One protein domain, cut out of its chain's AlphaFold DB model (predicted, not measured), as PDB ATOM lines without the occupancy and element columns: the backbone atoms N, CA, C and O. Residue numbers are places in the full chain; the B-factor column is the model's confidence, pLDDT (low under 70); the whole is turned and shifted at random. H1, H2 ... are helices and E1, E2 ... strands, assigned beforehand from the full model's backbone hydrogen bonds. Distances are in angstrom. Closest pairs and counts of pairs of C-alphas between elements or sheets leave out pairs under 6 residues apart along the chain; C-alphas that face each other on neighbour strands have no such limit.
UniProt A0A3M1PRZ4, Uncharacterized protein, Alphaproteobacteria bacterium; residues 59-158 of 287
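Overview. This is residues 59 to 158 of the 287 residues of an uncharacterized protein of Alphaproteobacteria bacterium (UniProt A0A3M1PRZ4). Picture a twisted slab of five antiparallel strands with a helical hairpin, H1 and H2, packed side by side over one face and running across the strands; no named helix covers the other face. The four longer strands, E1 to E4, fold back and forth in turn, and a long link, residues 141 to 154, leads from E4 at one edge to short E5 at the other. The printed part has 100 residues, with two named helices and then five named strands along the chain, H1 H2 E1 E2 E3 E4 E5; the sheet's order is E4 E3 E2 E1 E5 and the class is mixed, helices and strands. The whole is compact, with a radius of gyration of the C-alphas of 12.2 A, and rounded, spanning 35 by 29 by 24 A.

Along the chain. Begin with the sheet at E3, residues 123 to 130, the longest strand at 23.2 A; find C-alpha 123 at (140.000, 44.967, 273.054). E2 is residues 111 to 117, 20.1 A, and E4 is residues 134 to 140, 20.0 A. E1 is residues 101 to 107, 17.4 A, and E5 is residues 155 to 157, ending at C-alpha 157 at (145.313, 37.149, 263.335). H1, residues 59 to 74, starts at C-alpha 59 at (154.295, 64.876, 267.072) and runs 22.6 A; H2, residues 78 to 91, runs 20.0 A.

Arrangement. E1 E2 E3 E4 form a meander, each strand the antiparallel neighbour of the one before. Look between E3 and E2 for N 114 and O 126 at 2.9 A, between E4 and E3 for N 127 and O 137 at 2.8 A, and between E2 and E1 for N 103 and O 115 at 2.8 A. E1 and edge strand E5 are antiparallel too, with N 102 and O 156 at 2.9 A. H1 and H2 lie on the same face, two layers with the sheet, at heights over the sheet of 9.0 A and 7.9 A. On the local plane H1 runs across E4 at 87 degrees, and the closest C-alphas of the two are those of Glu 62 and Leu 134, 5.8 A apart. H2 runs across E3, also at 87 degrees on the local plane, with the C-alphas of Leu 85 and Val 126 closest at 7.4 A. The hairpin H1 and H2 touch, closest at the C-alphas of Ala 71 and Val 81, 6.1 A apart, at a shallow tilt of 22 degrees, opposite ways. In H1 and H2 every O i to N i+4 pair is within hydrogen-bond range.

Size, cuts and confidence. The two C-alphas farthest apart are those of Gly 120 and Glu 132, 36.4 A. The printed part has no cut, and its long link is E4 to E5. The mean pLDDT of the printed part is 92.8, and in this model residue 75 alone is under 70.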
ATOM      1  N   GLY A  59     153.605  65.125 268.341       85.06
ATOM      2  CA  GLY A  59     154.295  64.876 267.072       85.06
ATOM      3  C   GLY A  59     154.451  63.386 266.765       85.06
ATOM      4  O   GLY A  59     154.199  62.953 265.642       85.06
ATOM      5  N   LEU A  60     154.796  62.570 267.767       87.44
ATOM      6  CA  LEU A  60     154.919  61.119 267.589       87.44
ATOM      7  C   LEU A  60     153.563  60.475 267.266       87.44
ATOM      8  O   LEU A  60     153.485  59.576 266.426       87.44
ATOM      9  N   ARG A  61     152.483  60.942 267.902       90.62
ATOM     10  CA  ARG A  61     151.116  60.469 267.652       90.62
ATOM     11  C   ARG A  61     150.646  60.835 266.253       90.62
ATOM     12  O   ARG A  61     150.055  59.983 265.599       90.62
ATOM     13  N   GLU A  62     150.942  62.042 265.780       92.62
ATOM     14  CA  GLU A  62     150.622  62.474 264.417       92.62
ATOM     15  C   GLU A  62     151.382  61.647 263.364       92.62
ATOM     16  O   GLU A  62     150.772  61.139 262.424       92.62
ATOM     17  N   VAL A  63     152.684  61.406 263.567       93.50
ATOM     18  CA  VAL A  63     153.495  60.547 262.681       93.50
ATOM     19  C   VAL A  63     152.982  59.103 262.678       93.50
ATOM     20  O   VAL A  63     152.843  58.495 261.617       93.50
ATOM     21  N   THR A  64     152.637  58.560 263.849       94.31
ATOM     22  CA  THR A  64     152.066  57.207 263.968       94.31
ATOM     23  C   THR A  64     150.707  57.120 263.268       94.31
ATOM     24  O   THR A  64     150.429  56.138 262.581       94.31
ATOM     25  N   ALA A  65     149.874  58.158 263.385       95.31
ATOM     26  CA  ALA A  65     148.580  58.242 262.716       95.31
ATOM     27  C   ALA A  65     148.726  58.269 261.188       95.31
ATOM     28  O   ALA A  65     148.008  57.554 260.489       95.31
ATOM     29  N   ALA A  66     149.678  59.053 260.670       94.62
ATOM     30  CA  ALA A  66     149.998  59.107 259.246       94.62
ATOM     31  C   ALA A  66     150.484  57.750 258.721       94.62
ATOM     32  O   ALA A  66     149.992  57.275 257.697       94.62
ATOM     33  N   ALA A  67     151.383  57.093 259.458       94.44
ATOM     34  CA  ALA A  67     151.896  55.775 259.105       94.44
ATOM     35  C   ALA A  67     150.789  54.707 259.102       94.44
ATOM     36  O   ALA A  67     150.715  53.909 258.169       94.44
ATOM     37  N   LEU A  68     149.895  54.711 260.101       94.94
ATOM     38  CA  LEU A  68     148.744  53.801 260.152       94.94
ATOM     39  C   LEU A  68     147.784  54.029 258.989       94.94
ATOM     40  O   LEU A  68     147.324  53.062 258.385       94.94
ATOM     41  N   TRP A  69     147.502  55.291 258.665       94.50
ATOM     42  CA  TRP A  69     146.643  55.634 257.539       94.50
ATOM     43  C   TRP A  69     147.222  55.113 256.224       94.50
ATOM     44  O   TRP A  69     146.540  54.432 255.463       94.50
ATOM     45  N   GLN A  70     148.501  55.397 255.969       93.88
ATOM     46  CA  GLN A  70     149.181  54.951 254.759       93.88
ATOM     47  C   GLN A  70     149.253  53.419 254.681       93.88
ATOM     48  O   GLN A  70     149.005  52.848 253.619       93.88
ATOM     49  N   ALA A  71     149.546  52.750 255.800       92.38
ATOM     50  CA  ALA A  71     149.623  51.295 255.869       92.38
ATOM     51  C   ALA A  71     148.259  50.618 255.642       92.38
ATOM     52  O   ALA A  71     148.207  49.574 254.992       92.38
ATOM     53  N   ALA A  72     147.164  51.217 256.123       91.81
ATOM     54  CA  ALA A  72     145.810  50.725 255.873       91.81
ATOM     55  C   ALA A  72     145.409  50.843 254.399       91.81
ATOM     56  O   ALA A  72     144.845  49.905 253.842       91.81
ATOM     57  N   ASP A  73     145.752  51.964 253.766       90.25
ATOM     58  CA  ASP A  73     145.434  52.231 252.361       90.25
ATOM     59  C   ASP A  73     146.222  51.307 251.417       90.25
ATOM     60  O   ASP A  73     145.696  50.760 250.452       90.25
ATOM     61  N   HIS A  74     147.492  51.048 251.746       83.31
ATOM     62  CA  HIS A  74     148.375  50.250 250.898       83.31
ATOM     63  C   HIS A  74     148.325  48.746 251.199       83.31
ATOM     64  O   HIS A  74     148.879  47.991 250.407       83.31
ATOM     65  N   SER A  75     147.687  48.320 252.305       65.38
ATOM     66  CA  SER A  75     147.331  46.951 252.757       65.38
ATOM     67  C   SER A  75     148.353  45.801 252.609       65.38
ATOM     68  O   SER A  75     148.064  44.661 252.974       65.38
ATOM     69  N   ARG A  76     149.573  46.060 252.125       73.44
ATOM     70  CA  ARG A  76     150.553  45.024 251.759       73.44
ATOM     71  C   ARG A  76     151.315  44.447 252.944       73.44
ATOM     72  O   ARG A  76     151.730  43.296 252.876       73.44
ATOM     73  N   ASP A  77     151.482  45.205 254.027       88.69
ATOM     74  CA  ASP A  77     152.204  44.736 255.211       88.69
ATOM     75  C   ASP A  77     151.302  44.736 256.450       88.69
ATOM     76  O   ASP A  77     151.279  45.665 257.264       88.69
ATOM     77  N   ARG A  78     150.561  43.633 256.606       93.12
ATOM     78  CA  ARG A  78     149.686  43.393 257.761       93.12
ATOM     79  C   ARG A  78     150.453  43.461 259.088       93.12
ATOM     80  O   ARG A  78     149.877  43.876 260.094       93.12
ATOM     81  N   ARG A  79     151.739  43.080 259.102       91.00
ATOM     82  CA  ARG A  79     152.592  43.102 260.300       91.00
ATOM     83  C   ARG A  79     153.062  44.515 260.634       91.00
ATOM     84  O   ARG A  79     153.196  44.841 261.811       91.00
ATOM     85  N   ALA A  80     153.298  45.375 259.642       91.56
ATOM     86  CA  ALA A  80     153.551  46.797 259.887       91.56
ATOM     87  C   ALA A  80     152.360  47.468 260.581       91.56
ATOM     88  O   ALA A  80     152.563  48.160 261.575       91.56
ATOM     89  N   VAL A  81     151.128  47.198 260.133       94.50
ATOM     90  CA  VAL A  81     149.913  47.716 260.790       94.50
ATOM     91  C   VAL A  81     149.844  47.259 262.248       94.50
ATOM     92  O   VAL A  81     149.668  48.090 263.136       94.50
ATOM     93  N   ALA A  82     150.064  45.970 262.524       95.19
ATOM     94  CA  ALA A  82     150.068  45.439 263.890       95.19
ATOM     95  C   ALA A  82     151.112  46.124 264.797       95.19
ATOM     96  O   ALA A  82     150.803  46.483 265.934       95.19
ATOM     97  N   ARG A  83     152.327  46.372 264.285       93.31
ATOM     98  CA  ARG A  83     153.390  47.095 265.008       93.31
ATOM     99  C   ARG A  83     153.017  48.551 265.288       93.31
ATOM    100  O   ARG A  83     153.206  49.033 266.402       93.31
ATOM    101  N   LEU A  84     152.453  49.246 264.305       95.25
ATOM    102  CA  LEU A  84     152.016  50.632 264.470       95.25
ATOM    103  C   LEU A  84     150.830  50.748 265.441       95.25
ATOM    104  O   LEU A  84     150.791  51.665 266.258       95.25
ATOM    105  N   LEU A  85     149.895  49.792 265.413       96.31
ATOM    106  CA  LEU A  85     148.797  49.706 266.380       96.31
ATOM    107  C   LEU A  85     149.326  49.469 267.795       96.31
ATOM    108  O   LEU A  85     148.888  50.135 268.732       96.31
ATOM    109  N   GLN A  86     150.307  48.580 267.957       95.44
ATOM    110  CA  GLN A  86     150.980  48.375 269.236       95.44
ATOM    111  C   GLN A  86     151.606  49.680 269.750       95.44
ATOM    112  O   GLN A  86     151.412  50.037 270.912       95.44
ATOM    113  N   GLN A  87     152.335  50.403 268.894       94.56
ATOM    114  CA  GLN A  87     152.955  51.680 269.246       94.56
ATOM    115  C   GLN A  87     151.908  52.727 269.640       94.56
ATOM    116  O   GLN A  87     152.087  53.411 270.645       94.56
ATOM    117  N   ALA A  88     150.792  52.810 268.912       95.31
ATOM    118  CA  ALA A  88     149.684  53.702 269.239       95.31
ATOM    119  C   ALA A  88     149.064  53.383 270.611       95.31
ATOM    120  O   ALA A  88     148.860  54.286 271.422       95.31
ATOM    121  N   ILE A  89     148.804  52.101 270.896       95.19
ATOM    122  CA  ILE A  89     148.212  51.640 272.161       95.19
ATOM    123  C   ILE A  89     149.162  51.912 273.335       95.19
ATOM    124  O   ILE A  89     148.733  52.458 274.356       95.19
ATOM    125  N   ARG A  90     150.458  51.613 273.173       93.56
ATOM    126  CA  ARG A  90     151.497  51.901 274.175       93.56
ATOM    127  C   ARG A  90     151.694  53.399 274.393       93.56
ATOM    128  O   ARG A  90     151.787  53.828 275.537       93.56
ATOM    129  N   GLY A  91     151.699  54.194 273.324       91.19
ATOM    130  CA  GLY A  91     151.790  55.656 273.389       91.19
ATOM    131  C   GLY A  91     150.590  56.307 274.083       91.19
ATOM    132  O   GLY A  91     150.693  57.424 274.572       91.19
ATOM    133  N   ALA A  92     149.460  55.601 274.182       90.81
ATOM    134  CA  ALA A  92     148.310  56.007 274.986       90.81
ATOM    135  C   ALA A  92     148.385  55.544 276.459       90.81
ATOM    136  O   ALA A  92     147.417  55.719 277.194       90.81
ATOM    137  N   GLY A  93     149.501  54.944 276.892       90.94
ATOM    138  CA  GLY A  93     149.721  54.481 278.266       90.94
ATOM    139  C   GLY A  93     149.203  53.071 278.571       90.94
ATOM    140  O   GLY A  93     149.209  52.662 279.728       90.94
ATOM    141  N   ASN A  94     148.760  52.312 277.561       91.50
ATOM    142  CA  ASN A  94     148.240  50.957 277.762       91.50
ATOM    143  C   ASN A  94     149.336  49.891 277.646       91.50
ATOM    144  O   ASN A  94     150.276  50.004 276.854       91.50
ATOM    145  N   LEU A  95     149.176  48.797 278.393       90.06
ATOM    146  CA  LEU A  95     150.055  47.633 278.308       90.06
ATOM    147  C   LEU A  95     149.675  46.790 277.084       90.06
ATOM    148  O   LEU A  95     148.648  46.120 277.075       90.06
ATOM    149  N   CYS A  96     150.506  46.813 276.042       92.56
ATOM    150  CA  CYS A  96     150.341  45.954 274.870       92.56
ATOM    151  C   CYS A  96     151.704  45.444 274.390       92.56
ATOM    152  O   CYS A  96     152.485  46.180 273.778       92.56
ATOM    153  N   ALA A  97     151.998  44.177 274.689       90.94
ATOM    154  CA  ALA A  97     153.259  43.540 274.310       90.94
ATOM    155  C   ALA A  97     153.379  43.347 272.792       90.94
ATOM    156  O   ALA A  97     154.456  43.527 272.238       90.94
ATOM    157  N   TRP A  98     152.273  43.003 272.135       94.19
ATOM    158  CA  TRP A  98     152.097  42.942 270.686       94.19
ATOM    159  C   TRP A  98     150.596  42.830 270.381       94.19
ATOM    160  O   TRP A  98     149.798  42.559 271.281       94.19
ATOM    161  N   VAL A  99     150.208  43.068 269.130       96.12
ATOM    162  CA  VAL A  99     148.815  42.944 268.672       96.12
ATOM    163  C   VAL A  99     148.616  41.550 268.081       96.12
ATOM    164  O   VAL A  99     149.214  41.248 267.050       96.12
ATOM    165  N   SER A 100     147.799  40.719 268.735       96.44
ATOM    166  CA  SER A 100     147.476  39.363 268.270       96.44
ATOM    167  C   SER A 100     146.502  39.371 267.118       96.44
ATOM    168  O   SER A 100     146.689  38.657 266.143       96.44
ATOM    169  N   ASP A 101     145.487  40.220 267.217       97.06
ATOM    170  CA  ASP A 101     144.419  40.296 266.241       97.06
ATOM    171  C   ASP A 101     144.074  41.757 266.001       97.06
ATOM    172  O   ASP A 101     144.019  42.551 266.947       97.06
ATOM    173  N   TYR A 102     143.784  42.120 264.759       97.69
ATOM    174  CA  TYR A 102     143.122  43.384 264.479       97.69
ATOM    175  C   TYR A 102     142.100  43.260 263.357       97.69
ATOM    176  O   TYR A 102     142.132  42.346 262.538       97.69
ATOM    177  N   GLN A 103     141.180  44.213 263.339       97.44
ATOM    178  CA  GLN A 103     140.116  44.324 262.360       97.44
ATOM    179  C   GLN A 103     139.910  45.798 262.024       97.44
ATOM    180  O   GLN A 103     139.831  46.638 262.922       97.44
ATOM    181  N   ILE A 104     139.808  46.112 260.736       96.62
ATOM    182  CA  ILE A 104     139.444  47.449 260.262       96.62
ATOM    183  C   ILE A 104     137.919  47.485 260.159       96.62
ATOM    184  O   ILE A 104     137.356  46.767 259.344       96.62
ATOM    185  N   ILE A 105     137.263  48.279 261.008       96.25
ATOM    186  CA  ILE A 105     135.791  48.381 261.062       96.25
ATOM    187  C   ILE A 105     135.281  49.424 260.073       96.25
ATOM    188  O   ILE A 105     134.227  49.286 259.466       96.25
ATOM    189  N   GLU A 106     136.008  50.533 259.979       95.69
ATOM    190  CA  GLU A 106     135.605  51.690 259.196       95.69
ATOM    191  C   GLU A 106     136.823  52.168 258.427       95.69
ATOM    192  O   GLU A 106     137.847  52.492 259.031       95.69
ATOM    193  N   HIS A 107     136.703  52.204 257.103       95.06
ATOM    194  CA  HIS A 107     137.700  52.774 256.213       95.06
ATOM    195  C   HIS A 107     136.995  53.750 255.271       95.06
ATOM    196  O   HIS A 107     136.336  53.358 254.313       95.06
ATOM    197  N   SER A 108     137.085  55.035 255.596       95.19
ATOM    198  CA  SER A 108     136.484  56.122 254.826       95.19
ATOM    199  C   SER A 108     137.535  57.179 254.494       95.19
ATOM    200  O   SER A 108     138.622  57.193 255.069       95.19
ATOM    201  N   ALA A 109     137.200  58.120 253.608       93.69
ATOM    202  CA  ALA A 109     138.129  59.170 253.183       93.69
ATOM    203  C   ALA A 109     138.664  60.040 254.341       93.69
ATOM    204  O   ALA A 109     139.779  60.562 254.247       93.69
ATOM    205  N   ASN A 110     137.880  60.175 255.423       95.75
ATOM    206  CA  ASN A 110     138.174  61.069 256.549       95.75
ATOM    207  C   ASN A 110     138.284  60.365 257.906       95.75
ATOM    208  O   ASN A 110     138.666  60.993 258.894       95.75
ATOM    209  N   ARG A 111     137.951  59.076 257.982       96.94
ATOM    210  CA  ARG A 111     137.977  58.320 259.229       96.94
ATOM    211  C   ARG A 111     138.402  56.877 259.008       96.94
ATOM    212  O   ARG A 111     137.895  56.207 258.110       96.94
ATOM    213  N   LEU A 112     139.278  56.413 259.889       96.75
ATOM    214  CA  LEU A 112     139.771  55.049 259.951       96.75
ATOM    215  C   LEU A 112     139.611  54.532 261.385       96.75
ATOM    216  O   LEU A 112     139.974  55.218 262.344       96.75
ATOM    217  N   LEU A 113     139.037  53.342 261.548       96.75
ATOM    218  CA  LEU A 113     138.801  52.739 262.858       96.75
ATOM    219  C   LEU A 113     139.279  51.290 262.882       96.75
ATOM    220  O   LEU A 113     138.777  50.448 262.139       96.75
ATOM    221  N   PHE A 114     140.190  51.002 263.804       97.38
ATOM    222  CA  PHE A 114     140.668  49.656 264.086       97.38
ATOM    223  C   PHE A 114     140.104  49.150 265.409       97.38
ATOM    224  O   PHE A 114     140.071  49.887 266.393       97.38
ATOM    225  N   LYS A 115     139.750  47.868 265.453       97.44
ATOM    226  CA  LYS A 115     139.730  47.054 266.671       97.44
ATOM    227  C   LYS A 115     141.043  46.285 266.731       97.44
ATOM    228  O   LYS A 115     141.430  45.684 265.736       97.44
ATOM    229  N   ALA A 116     141.709  46.274 267.873       97.50
ATOM    230  CA  ALA A 116     142.953  45.550 268.090       97.50
ATOM    231  C   ALA A 116     142.904  44.811 269.429       97.50
ATOM    232  O   ALA A 116     142.406  45.340 270.423       97.50
ATOM    233  N   LYS A 117     143.431  43.590 269.465       96.69
ATOM    234  CA  LYS A 117     143.537  42.757 270.661       96.69
ATOM    235  C   LYS A 117     145.005  42.520 270.977       96.69
ATOM    236  O   LYS A 117     145.779  42.159 270.094       96.69
ATOM    237  N   CYS A 118     145.372  42.717 272.237       95.38
ATOM    238  CA  CYS A 118     146.678  42.328 272.754       95.38
ATOM    239  C   CYS A 118     146.502  41.062 273.617       95.38
ATOM    240  O   CYS A 118     145.464  40.921 274.274       95.38
ATOM    241  N   PRO A 119     147.465  40.126 273.643       92.12
ATOM    242  CA  PRO A 119     147.341  38.903 274.433       92.12
ATOM    243  C   PRO A 119     147.107  39.187 275.917       92.12
ATOM    244  O   PRO A 119     147.799  40.011 276.510       92.12
ATOM    245  N   GLY A 120     146.133  38.495 276.513       88.25
ATOM    246  CA  GLY A 120     145.778  38.658 277.929       88.25
ATOM    247  C   GLY A 120     145.089  39.983 278.281       88.25
ATOM    248  O   GLY A 120     144.764  40.190 279.445       88.25
ATOM    249  N   MET A 121     144.836  40.855 277.300       90.88
ATOM    250  CA  MET A 121     144.232  42.173 277.493       90.88
ATOM    251  C   MET A 121     142.873  42.272 276.776       90.88
ATOM    252  O   MET A 121     142.621  41.538 275.812       90.88
ATOM    253  N   PRO A 122     141.975  43.169 277.222       91.31
ATOM    254  CA  PRO A 122     140.736  43.464 276.506       91.31
ATOM    255  C   PRO A 122     141.000  44.173 275.165       91.31
ATOM    256  O   PRO A 122     142.118  44.580 274.853       91.31
ATOM    257  N   LEU A 123     139.946  44.309 274.359       95.62
ATOM    258  CA  LEU A 123     140.000  44.967 273.054       95.62
ATOM    259  C   LEU A 123     140.238  46.477 273.173       95.62
ATOM    260  O   LEU A 123     139.694  47.155 274.049       95.62
ATOM    261  N   TYR A 124     141.000  46.995 272.215       96.94
ATOM    262  CA  TYR A 124     141.271  48.410 272.012       96.94
ATOM    263  C   TYR A 124     140.678  48.872 270.682       96.94
ATOM    264  O   TYR A 124     140.739  48.172 269.676       96.94
ATOM    265  N   GLY A 125     140.116  50.072 270.677       97.25
ATOM    266  CA  GLY A 125     139.694  50.807 269.498       97.25
ATOM    267  C   GLY A 125     140.708  51.901 269.188       97.25
ATOM    268  O   GLY A 125     140.913  52.791 270.011       97.25
ATOM    269  N   VAL A 126     141.325  51.869 268.010       97.19
ATOM    270  CA  VAL A 126     142.212  52.940 267.532       97.19
ATOM    271  C   VAL A 126     141.486  53.700 266.436       97.19
ATOM    272  O   VAL A 126     141.246  53.168 265.353       97.19
ATOM    273  N   ARG A 127     141.105  54.942 266.728       97.38
ATOM    274  CA  ARG A 127     140.427  55.835 265.793       97.38
ATOM    275  C   ARG A 127     141.407  56.864 265.255       97.38
ATOM    276  O   ARG A 127     142.092  57.522 266.035       97.38
ATOM    277  N   ILE A 128     141.412  57.035 263.940       97.25
ATOM    278  CA  ILE A 128     142.161  58.075 263.247       97.25
ATOM    279  C   ILE A 128     141.178  58.920 262.443       97.25
ATOM    280  O   ILE A 128     140.401  58.396 261.645       97.25
ATOM    281  N   GLU A 129     141.205  60.227 262.665       96.81
ATOM    282  CA  GLU A 129     140.368  61.202 261.969       96.81
ATOM    283  C   GLU A 129     141.259  62.175 261.191       96.81
ATOM    284  O   GLU A 129     142.246  62.704 261.713       96.81
ATOM    285  N   ARG A 130     140.907  62.404 259.926       93.75
ATOM    286  CA  ARG A 130     141.584  63.335 259.026       93.75
ATOM    287  C   ARG A 130     140.865  64.684 259.067       93.75
ATOM    288  O   ARG A 130     139.746  64.810 258.578       93.75
ATOM    289  N   GLY A 131     141.520  65.676 259.666       91.00
ATOM    290  CA  GLY A 131     141.139  67.091 259.617       91.00
ATOM    291  C   GLY A 131     142.300  67.935 259.091       91.00
ATOM    292  O   GLY A 131     143.030  67.490 258.212       91.00
ATOM    293  N   GLU A 132     142.525  69.119 259.672       89.56
ATOM    294  CA  GLU A 132     143.733  69.926 259.395       89.56
ATOM    295  C   GLU A 132     145.031  69.194 259.770       89.56
ATOM    296  O   GLU A 132     146.069  69.382 259.141       89.56
ATOM    297  N   ARG A 133     144.956  68.343 260.799       91.44
ATOM    298  CA  ARG A 133     145.995  67.396 261.218       91.44
ATOM    299  C   ARG A 133     145.359  66.042 261.474       91.44
ATOM    300  O   ARG A 133     144.173  65.969 261.810       91.44
ATOM    301  N   LEU A 134     146.141  64.975 261.335       93.12
ATOM    302  CA  LEU A 134     145.676  63.636 261.689       93.12
ATOM    303  C   LEU A 134     145.583  63.520 263.208       93.12
ATOM    304  O   LEU A 134     146.562  63.715 263.926       93.12
ATOM    305  N   ARG A 135     144.389  63.197 263.701       94.38
ATOM    306  CA  ARG A 135     144.143  62.985 265.128       94.38
ATOM    307  C   ARG A 135     143.966  61.504 265.384       94.38
ATOM    308  O   ARG A 135     143.149  60.863 264.734       94.38
ATOM    309  N   MET A 136     144.714  60.980 266.350       95.75
ATOM    310  CA  MET A 136     144.626  59.585 266.768       95.75
ATOM    311  C   MET A 136     144.157  59.487 268.213       95.75
ATOM    312  O   MET A 136     144.765  60.055 269.123       95.75
ATOM    313  N   GLN A 137     143.102  58.711 268.427       95.38
ATOM    314  CA  GLN A 137     142.565  58.394 269.740       95.38
ATOM    315  C   GLN A 137     142.571  56.881 269.940       95.38
ATOM    316  O   GLN A 137     142.128  56.128 269.077       95.38
ATOM    317  N   VAL A 138     143.047  56.445 271.102       95.00
ATOM    318  CA  VAL A 138     142.940  55.053 271.542       95.00
ATOM    319  C   VAL A 138     141.891  55.006 272.645       95.00
ATOM    320  O   VAL A 138     141.954  55.791 273.589       95.00
ATOM    321  N   VAL A 139     140.910  54.124 272.498       92.50
ATOM    322  CA  VAL A 139     139.807  53.895 273.439       92.50
ATOM    323  C   VAL A 139     139.780  52.408 273.784       92.50
ATOM    324  O   VAL A 139     140.124  51.584 272.944       92.50
ATOM    325  N   GLY A 140     139.372  52.034 274.993       87.19
ATOM    326  CA  GLY A 140     139.297  50.638 275.434       87.19
ATOM    327  C   GLY A 140     140.247  50.344 276.589       87.19
ATOM    328  O   GLY A 140     140.767  51.261 277.218       87.19
ATOM    329  N   GLY A 141     140.455  49.059 276.886       74.50
ATOM    330  CA  GLY A 141     141.112  48.636 278.132       74.50
ATOM    331  C   GLY A 141     140.138  48.268 279.261       74.50
ATOM    332  O   GLY A 141     140.539  47.666 280.250       74.50
ATOM    333  N   ASP A 142     138.858  48.589 279.098       79.75
ATOM    334  CA  ASP A 142     137.810  48.544 280.125       79.75
ATOM    335  C   ASP A 142     136.571  47.727 279.708       79.75
ATOM    336  O   ASP A 142     135.604  47.624 280.460       79.75
ATOM    337  N   GLY A 143     136.598  47.129 278.513       80.06
ATOM    338  CA  GLY A 143     135.494  46.334 277.968       80.06
ATOM    339  C   GLY A 143     134.425  47.136 277.219       80.06
ATOM    340  O   GLY A 143     133.429  46.550 276.801       80.06
ATOM    341  N   LEU A 144     134.618  48.443 276.994       84.50
ATOM    342  CA  LEU A 144     133.684  49.252 276.192       84.50
ATOM    343  C   LEU A 144     133.737  48.930 274.692       84.50
ATOM    344  O   LEU A 144     132.780  49.185 273.960       84.50
ATOM    345  N   VAL A 145     134.854  48.378 274.217       91.44
ATOM    346  CA  VAL A 145     135.016  47.968 272.820       91.44
ATOM    347  C   VAL A 145     134.391  46.587 272.644       91.44
ATOM    348  O   VAL A 145     134.868  45.605 273.211       91.44
ATOM    349  N   GLY A 146     133.316  46.519 271.853       90.69
ATOM    350  CA  GLY A 146     132.629  45.262 271.549       90.69
ATOM    351  C   GLY A 146     133.538  44.232 270.857       90.69
ATOM    352  O   GLY A 146     134.557  44.612 270.270       90.69
ATOM    353  N   PRO A 147     133.169  42.936 270.893       94.88
ATOM    354  CA  PRO A 147     133.974  41.860 270.320       94.88
ATOM    355  C   PRO A 147     134.216  42.039 268.813       94.88
ATOM    356  O   PRO A 147     133.533  42.816 268.130       94.88
ATOM    357  N   PHE A 148     135.197  41.305 268.283       95.75
ATOM    358  CA  PHE A 148     135.356  41.169 266.836       95.75
ATOM    359  C   PHE A 148     134.096  40.547 266.232       95.75
ATOM    360  O   PHE A 148     133.535  39.598 266.781       95.75
ATOM    361  N   SER A 149     133.660  41.091 265.102       96.12
ATOM    362  CA  SER A 149     132.470  40.641 264.387       96.12
ATOM    363  C   SER A 149     132.853  40.423 262.931       96.12
ATOM    364  O   SER A 149     133.283  41.383 262.300       96.12
ATOM    365  N   PRO A 150     132.684  39.225 262.349       93.44
ATOM    366  CA  PRO A 150     132.977  38.996 260.931       93.44
ATOM    367  C   PRO A 150     132.195  39.914 259.978       93.44
ATOM    368  O   PRO A 150     132.607  40.104 258.839       93.44
ATOM    369  N   ALA A 151     131.086  40.505 260.443       94.94
ATOM    370  CA  ALA A 151     130.310  41.478 259.680       94.94
ATOM    371  C   ALA A 151     130.997  42.853 259.558       94.94
ATOM    372  O   ALA A 151     130.668  43.605 258.645       94.94
ATOM    373  N   ASP A 152     131.942  43.176 260.449       92.62
ATOM    374  CA  ASP A 152     132.623  44.478 260.484       92.62
ATOM    375  C   ASP A 152     133.825  44.538 259.517       92.62
ATOM    376  O   ASP A 152     134.284  45.627 259.191       92.62
ATOM    377  N   GLY A 153     134.358  43.392 259.067       93.00
ATOM    378  CA  GLY A 153     135.527  43.321 258.176       93.00
ATOM    379  C   GLY A 153     136.385  42.062 258.363       93.00
ATOM    380  O   GLY A 153     136.095  41.218 259.211       93.00
ATOM    381  N   GLU A 154     137.473  41.938 257.596       95.12
ATOM    382  CA  GLU A 154     138.442  40.840 257.755       95.12
ATOM    383  C   GLU A 154     139.155  40.941 259.116       95.12
ATOM    384  O   GLU A 154     139.650  42.005 259.497       95.12
ATOM    385  N   ILE A 155     139.211  39.823 259.845       96.44
ATOM    386  CA  ILE A 155     139.974  39.703 261.091       96.44
ATOM    387  C   ILE A 155     141.349  39.148 260.733       96.44
ATOM    388  O   ILE A 155     141.465  38.052 260.186       96.44
ATOM    389  N   ILE A 156     142.389  39.915 261.041       96.38
ATOM    390  CA  ILE A 156     143.775  39.545 260.782       96.38
ATOM    391  C   ILE A 156     144.390  39.089 262.097       96.38
ATOM    392  O   ILE A 156     144.564  39.899 263.005       96.38
ATOM    393  N   SER A 157     144.734  37.805 262.162       95.06
ATOM    394  CA  SER A 157     145.313  37.149 263.335       95.06
ATOM    395  C   SER A 157     146.785  36.800 263.119       95.06
ATOM    396  O   SER A 157     147.204  36.453 262.012       95.06
ATOM    397  N   PHE A 158     147.567  36.878 264.190       92.81
ATOM    398  CA  PHE A 158     148.969  36.484 264.240       92.81
ATOM    399  C   PHE A 158     149.173  35.510 265.401       92.81
ATOM    400  O   PHE A 158     148.878  35.832 266.549       92.81
TER     401      PHE A 158